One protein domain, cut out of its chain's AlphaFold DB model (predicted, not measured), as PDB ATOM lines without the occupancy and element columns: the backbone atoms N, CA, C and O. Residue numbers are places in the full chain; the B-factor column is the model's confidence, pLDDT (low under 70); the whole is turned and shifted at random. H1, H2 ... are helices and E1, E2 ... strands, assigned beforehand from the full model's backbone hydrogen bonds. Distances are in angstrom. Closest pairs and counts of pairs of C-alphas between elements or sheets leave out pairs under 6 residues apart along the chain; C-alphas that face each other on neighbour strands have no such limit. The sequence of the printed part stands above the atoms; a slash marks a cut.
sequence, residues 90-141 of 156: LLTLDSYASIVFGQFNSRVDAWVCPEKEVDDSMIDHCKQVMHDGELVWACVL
ATOM      1  N   LEU A  90     180.198 162.414 132.021       77.94
ATOM      2  CA  LEU A  90     181.313 163.087 131.357       77.94
ATOM      3  C   LEU A  90     180.776 163.920 130.199       77.94
ATOM      4  O   LEU A  90     180.374 163.359 129.178       77.94
ATOM      5  N   LEU A  91     180.827 165.241 130.333       75.62
ATOM      6  CA  LEU A  91     180.342 166.171 129.324       75.62
ATOM      7  C   LEU A  91     181.449 167.128 128.888       75.62
ATOM      8  O   LEU A  91     182.303 167.551 129.670       75.62
ATOM      9  N   THR A  92     181.419 167.494 127.611       78.94
ATOM     10  CA  THR A  92     182.270 168.557 127.086       78.94
ATOM     11  C   THR A  92     181.590 169.893 127.347       78.94
ATOM     12  O   THR A  92     180.576 170.217 126.730       78.94
ATOM     13  N   LEU A  93     182.159 170.682 128.251       73.06
ATOM     14  CA  LEU A  93     181.642 171.989 128.616       73.06
ATOM     15  C   LEU A  93     181.810 173.006 127.484       73.06
ATOM     16  O   LEU A  93     182.838 173.063 126.796       73.06
ATOM     17  N   ASP A  94     180.802 173.865 127.350       73.69
ATOM     18  CA  ASP A  94     180.830 175.000 126.437       73.69
ATOM     19  C   ASP A  94     181.893 176.030 126.830       73.69
ATOM     20  O   ASP A  94     182.291 176.161 127.989       73.69
ATOM     21  N   SER A  95     182.295 176.853 125.858       64.62
ATOM     22  CA  SER A  95     183.336 177.876 126.021       64.62
ATOM     23  C   SER A  95     183.044 178.923 127.102       64.62
ATOM     24  O   SER A  95     183.933 179.676 127.476       64.62
ATOM     25  N   TYR A  96     181.792 179.041 127.557       63.69
ATOM     26  CA  TYR A  96     181.428 179.911 128.677       63.69
ATOM     27  C   TYR A  96     181.683 179.232 130.029       63.69
ATOM     28  O   TYR A  96     182.204 179.861 130.947       63.69
ATOM     29  N   ALA A  97     181.382 177.937 130.134       64.62
ATOM     30  CA  ALA A  97     181.653 177.142 131.326       64.62
ATOM     31  C   ALA A  97     183.158 176.849 131.482       64.62
ATOM     32  O   ALA A  97     183.664 176.830 132.602       64.62
ATOM     33  N   SER A  98     183.910 176.744 130.380       66.00
ATOM     34  CA  SER A  98     185.372 176.586 130.411       66.00
ATOM     35  C   SER A  98     186.110 177.782 131.041       66.00
ATOM     36  O   SER A  98     187.191 177.613 131.608       66.00
ATOM     37  N   ILE A  99     185.517 178.987 131.011       70.25
ATOM     38  CA  ILE A  99     186.077 180.198 131.642       70.25
ATOM     39  C   ILE A  99     186.153 180.042 133.162       70.25
ATOM     40  O   ILE A  99     187.089 180.552 133.777       70.25
ATOM     41  N   VAL A 100     185.211 179.313 133.768       71.50
ATOM     42  CA  VAL A 100     185.205 179.048 135.217       71.50
ATOM     43  C   VAL A 100     186.452 178.263 135.638       71.50
ATOM     44  O   VAL A 100     186.956 178.442 136.743       71.50
ATOM     45  N   PHE A 101     187.013 177.481 134.717       69.50
ATOM     46  CA  PHE A 101     188.252 176.730 134.899       69.50
ATOM     47  C   PHE A 101     189.493 177.458 134.360       69.50
ATOM     48  O   PHE A 101     190.557 176.862 134.231       69.50
ATOM     49  N   GLY A 102     189.379 178.744 134.014       66.50
ATOM     50  CA  GLY A 102     190.489 179.537 133.475       66.50
ATOM     51  C   GLY A 102     190.929 179.128 132.064       66.50
ATOM     52  O   GLY A 102     191.944 179.621 131.571       66.50
ATOM     53  N   GLN A 103     190.166 178.259 131.396       67.12
ATOM     54  CA  GLN A 103     190.435 177.808 130.038       67.12
ATOM     55  C   GLN A 103     189.660 178.666 129.034       67.12
ATOM     56  O   GLN A 103     188.484 178.448 128.725       67.12
ATOM     57  N   PHE A 104     190.338 179.695 128.532       58.59
ATOM     58  CA  PHE A 104     189.780 180.616 127.551       58.59
ATOM     59  C   PHE A 104     189.839 179.998 126.147       58.59
ATOM     60  O   PHE A 104     190.921 179.752 125.617       58.59
ATOM     61  N   ASN A 105     188.672 179.819 125.524       57.62
ATOM     62  CA  ASN A 105     188.484 179.363 124.137       57.62
ATOM     63  C   ASN A 105     188.786 177.882 123.831       57.62
ATOM     64  O   ASN A 105     188.852 177.522 122.654       57.62
ATOM     65  N   SER A 106     188.910 177.013 124.835       63.84
ATOM     66  CA  SER A 106     188.951 175.556 124.645       63.84
ATOM     67  C   SER A 106     187.680 174.893 125.171       63.84
ATOM     68  O   SER A 106     187.076 175.334 126.145       63.84
ATOM     69  N   ARG A 107     187.265 173.822 124.490       67.94
ATOM     70  CA  ARG A 107     186.285 172.872 125.019       67.94
ATOM     71  C   ARG A 107     186.973 172.040 126.096       67.94
ATOM     72  O   ARG A 107     188.089 171.580 125.859       67.94
ATOM     73  N   VAL A 108     186.328 171.884 127.246       71.56
ATOM     74  CA  VAL A 108     186.891 171.173 128.401       71.56
ATOM     75  C   VAL A 108     186.005 169.992 128.723       71.56
ATOM     76  O   VAL A 108     184.810 170.173 128.940       71.56
ATOM     77  N   ASP A 109     186.587 168.801 128.760       76.75
ATOM     78  CA  ASP A 109     185.885 167.615 129.229       76.75
ATOM     79  C   ASP A 109     185.882 167.624 130.762       76.75
ATOM     80  O   ASP A 109     186.935 167.696 131.403       76.75
ATOM     81  N   ALA A 110     184.690 167.596 131.349       75.69
ATOM     82  CA  ALA A 110     184.502 167.635 132.790       75.69
ATOM     83  C   ALA A 110     183.403 166.664 133.222       75.69
ATOM     84  O   ALA A 110     182.436 166.423 132.499       75.69
ATOM     85  N   TRP A 111     183.546 166.126 134.429       78.50
ATOM     86  CA  TRP A 111     182.491 165.352 135.073       78.50
ATOM     87  C   TRP A 111     181.451 166.294 135.646       78.50
ATOM     88  O   TRP A 111     181.797 167.138 136.468       78.50
ATOM     89  N   VAL A 112     180.205 166.150 135.214       78.50
ATOM     90  CA  VAL A 112     179.072 166.944 135.667       78.50
ATOM     91  C   VAL A 112     178.245 166.115 136.640       78.50
ATOM     92  O   VAL A 112     177.718 165.066 136.276       78.50
ATOM     93  N   CYS A 113     178.150 166.591 137.876       73.56
ATOM     94  CA  CYS A 113     177.422 165.949 138.960       73.56
ATOM     95  C   CYS A 113     176.267 166.823 139.458       73.56
ATOM     96  O   CYS A 113     176.422 168.052 139.575       73.56
ATOM     97  N   PRO A 114     175.140 166.205 139.849       67.38
ATOM     98  CA  PRO A 114     174.154 166.873 140.680       67.38
ATOM     99  C   PRO A 114     174.744 167.155 142.071       67.38
ATOM    100  O   PRO A 114     175.574 166.408 142.589       67.38
ATOM    101  N   GLU A 115     174.294 168.239 142.706       65.94
ATOM    102  CA  GLU A 115     174.803 168.731 144.003       65.94
ATOM    103  C   GLU A 115     174.807 167.668 145.115       65.94
ATOM    104  O   GLU A 115     175.632 167.719 146.020       65.94
ATOM    105  N   LYS A 116     173.923 166.670 145.025       60.84
ATOM    106  CA  LYS A 116     173.792 165.594 146.014       60.84
ATOM    107  C   LYS A 116     174.963 164.603 146.018       60.84
ATOM    108  O   LYS A 116     175.095 163.868 146.992       60.84
ATOM    109  N   GLU A 117     175.775 164.560 144.961       59.72
ATOM    110  CA  GLU A 117     176.867 163.585 144.802       59.72
ATOM    111  C   GLU A 117     178.269 164.179 145.019       59.72
ATOM    112  O   GLU A 117     179.260 163.447 145.007       59.72
ATOM    113  N   VAL A 118     178.379 165.492 145.249       61.00
ATOM    114  CA  VAL A 118     179.670 166.149 145.485       61.00
ATOM    115  C   VAL A 118     179.974 166.154 146.978       61.00
ATOM    116  O   VAL A 118     179.361 166.892 147.743       61.00
ATOM    117  N   ASP A 119     180.933 165.325 147.389       64.69
ATOM    118  CA  ASP A 119     181.471 165.345 148.752       64.69
ATOM    119  C   ASP A 119     182.287 166.632 148.986       64.69
ATOM    120  O   ASP A 119     182.893 167.176 148.056       64.69
ATOM    121  N   ASP A 120     182.363 167.106 150.231       64.31
ATOM    122  CA  ASP A 120     183.052 168.352 150.598       64.31
ATOM    123  C   ASP A 120     184.536 168.331 150.183       64.31
ATOM    124  O   ASP A 120     185.121 169.364 149.859       64.31
ATOM    125  N   SER A 121     185.147 167.141 150.117       61.28
ATOM    126  CA  SER A 121     186.522 166.951 149.635       61.28
ATOM    127  C   SER A 121     186.700 167.158 148.127       61.28
ATOM    128  O   SER A 121     187.823 167.317 147.659       61.28
ATOM    129  N   MET A 122     185.618 167.120 147.348       61.28
ATOM    130  CA  MET A 122     185.642 167.291 145.892       61.28
ATOM    131  C   MET A 122     185.407 168.746 145.471       61.28
ATOM    132  O   MET A 122     185.766 169.124 144.357       61.28
ATOM    133  N   ILE A 123     184.894 169.591 146.370       65.50
ATOM    134  CA  ILE A 123     184.640 171.023 146.130       65.50
ATOM    135  C   ILE A 123     185.908 171.779 145.699       65.50
ATOM    136  O   ILE A 123     185.837 172.733 144.918       65.50
ATOM    137  N   ASP A 124     187.083 171.351 146.159       65.19
ATOM    138  CA  ASP A 124     188.339 172.006 145.791       65.19
ATOM    139  C   ASP A 124     188.662 171.824 144.295       65.19
ATOM    140  O   ASP A 124     189.084 172.780 143.628       65.19
ATOM    141  N   HIS A 125     188.357 170.645 143.744       68.56
ATOM    142  CA  HIS A 125     188.640 170.253 142.355       68.56
ATOM    143  C   HIS A 125     187.459 170.459 141.401       68.56
ATOM    144  O   HIS A 125     187.638 170.523 140.184       68.56
ATOM    145  N   CYS A 126     186.257 170.608 141.946       75.88
ATOM    146  CA  CYS A 126     185.052 170.887 141.188       75.88
ATOM    147  C   CYS A 126     184.693 172.377 141.284       75.88
ATOM    148  O   CYS A 126     185.085 173.103 142.204       75.88
ATOM    149  N   LYS A 127     183.974 172.888 140.291       79.06
ATOM    150  CA  LYS A 127     183.434 174.247 140.286       79.06
ATOM    151  C   LYS A 127     181.989 174.194 139.842       79.06
ATOM    152  O   LYS A 127     181.618 173.403 138.978       79.06
ATOM    153  N   GLN A 128     181.185 175.061 140.432       79.44
ATOM    154  CA  GLN A 128     179.792 175.187 140.056       79.44
ATOM    155  C   GLN A 128     179.688 175.961 138.738       79.44
ATOM    156  O   GLN A 128     180.231 177.062 138.610       79.44
ATOM    157  N   VAL A 129     179.020 175.373 137.752       76.62
ATOM    158  CA  VAL A 129     178.852 175.933 136.411       76.62
ATOM    159  C   VAL A 129     177.391 175.869 135.990       76.62
ATOM    160  O   VAL A 129     176.632 175.020 136.446       76.62
ATOM    161  N   MET A 130     176.988 176.785 135.114       78.00
ATOM    162  CA  MET A 130     175.670 176.739 134.484       78.00
ATOM    163  C   MET A 130     175.755 175.911 133.202       78.00
ATOM    164  O   MET A 130     176.515 176.271 132.300       78.00
ATOM    165  N   HIS A 131     174.961 174.847 133.108       73.88
ATOM    166  CA  HIS A 131     174.814 174.018 131.912       73.88
ATOM    167  C   HIS A 131     173.323 173.849 131.603       73.88
ATOM    168  O   HIS A 131     172.543 173.565 132.501       73.88
ATOM    169  N   ASP A 132     172.908 174.137 130.366       75.25
ATOM    170  CA  ASP A 132     171.508 174.053 129.910       75.25
ATOM    171  C   ASP A 132     170.458 174.769 130.790       75.25
ATOM    172  O   ASP A 132     169.270 174.457 130.772       75.25
ATOM    173  N   GLY A 133     170.878 175.815 131.511       73.56
ATOM    174  CA  GLY A 133     170.006 176.592 132.399       73.56
ATOM    175  C   GLY A 133     169.904 176.043 133.823       73.56
ATOM    176  O   GLY A 133     169.225 176.657 134.646       73.56
ATOM    177  N   GLU A 134     170.627 174.969 134.133       74.75
ATOM    178  CA  GLU A 134     170.736 174.377 135.462       74.75
ATOM    179  C   GLU A 134     172.128 174.600 136.058       74.75
ATOM    180  O   GLU A 134     173.128 174.755 135.351       74.75
ATOM    181  N   LEU A 135     172.177 174.668 137.387       73.31
ATOM    182  CA  LEU A 135     173.400 174.881 138.147       73.31
ATOM    183  C   LEU A 135     173.955 173.519 138.562       73.31
ATOM    184  O   LEU A 135     173.377 172.842 139.409       73.31
ATOM    185  N   VAL A 136     175.070 173.128 137.960       79.44
ATOM    186  CA  VAL A 136     175.671 171.800 138.113       79.44
ATOM    187  C   VAL A 136     177.106 171.910 138.615       79.44
ATOM    188  O   VAL A 136     177.756 172.947 138.462       79.44
ATOM    189  N   TRP A 137     177.625 170.849 139.225       82.38
ATOM    190  CA  TRP A 137     179.028 170.793 139.623       82.38
ATOM    191  C   TRP A 137     179.850 170.132 138.534       82.38
ATOM    192  O   TRP A 137     179.581 168.995 138.176       82.38
ATOM    193  N   ALA A 138     180.857 170.833 138.026       79.94
ATOM    194  CA  ALA A 138     181.777 170.299 137.040       79.94
ATOM    195  C   ALA A 138     183.168 170.079 137.645       79.94
ATOM    196  O   ALA A 138     183.705 170.968 138.303       79.94
ATOM    197  N   CYS A 139     183.776 168.927 137.391       81.31
ATOM    198  CA  CYS A 139     185.128 168.589 137.833       81.31
ATOM    199  C   CYS A 139     186.005 168.353 136.603       81.31
ATOM    200  O   CYS A 139     185.716 167.467 135.795       81.31
ATOM    201  N   VAL A 140     187.056 169.156 136.434       73.50
ATOM    202  CA  VAL A 140     187.953 169.026 135.277       73.50
ATOM    203  C   VAL A 140     188.832 167.796 135.442       73.50
ATOM    204  O   VAL A 140     189.443 167.584 136.489       73.50
ATOM    205  N   LEU A 141     188.900 167.002 134.379       67.56
ATOM    206  CA  LEU A 141     189.900 165.959 134.223       67.56
ATOM    207  C   LEU A 141     191.234 166.625 133.873       67.56
ATOM    208  O   LEU A 141     191.456 167.022 132.730       67.56
TER     209      LEU A 141
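AT A GLANCE: This is residues 90 to 141 of the 156 residues of the protein "Hypothetical protein" of Haptolina ericina (UniProt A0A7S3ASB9). A single strongly twisted and curled sheet of four antiparallel strands, in the order E1 E2 E4 E3, makes the body, and the one short helix H1 packs on it beside the strands. The long loop of residues 114 to 125 lies at one end of the longest axis, and the link from H1 to E2 lies at the other. The printed part has 52 residues, with four named strands and one named helix in the order E1 H1 E2 E3 E4, and its class is mostly strand. It is compact, with a radius of gyration of the C-alphas of 10.1 A and spans of 29 by 21 by 16 A.

HOW THE PARTS SIT: The inner strands are E2, residues 108 to 113, and E4, residues 134 to 140, antiparallel at 122 degrees; N 111 and O 139 are within hydrogen-bond range at 2.9 A, as are N 139 and O 111 at 2.8 A. E3, residues 126 to 131, is an edge strand and forms a hairpin with E4, antiparallel at 138 degrees, with N 129 to O 136 at 2.8 A and N 134 to O 131 at 2.9 A. The other edge strand, E1, residues 90 to 93, is antiparallel to E2 at 125 degrees, with N 93 to O 108 at 2.8 A. From edge to edge the strands' lines turn by 112 degrees, and the closest C-alphas of E1 and E3, Leu 93 and His 131, are 7.8 A apart. H1, residues 98 to 101, is on the sheet at a height of 7.4 A and only just over none of the strands, with two of its C-alphas falling on E4. Its closest C-alphas to E3 are those of Val 100 and Val 129, 7.2 A. H1 is too short for an O i to N i+4 pair; its one O i to N i+3 pair is within range.

IN THESE COORDINATES: E4, the longest strand, measures 18.0 A from C-alpha 134 to C-alpha 140 at (187.953, 169.026, 135.277). E2 measures 15.1 A and E3 14.2 A. E1 begins with C-alpha 90 at (181.313, 163.087, 131.357) and measures 9.3 A, while H1 measures 5.3 A from C-alpha 98 at (185.372, 176.586, 130.411).

THE WHOLE: The two C-alphas farthest apart, those of Asn 105 and Lys 116, are 29.7 A apart. The printed part has no cut. The link E2 to E3, 12 residues, is long; E1 to H1 and E3 to E4 are tight links. The mean pLDDT of the printed part is 70.7, and 24 residues are under 70: residues 95 to 98, 101 to 107, 114 to 125 and 141.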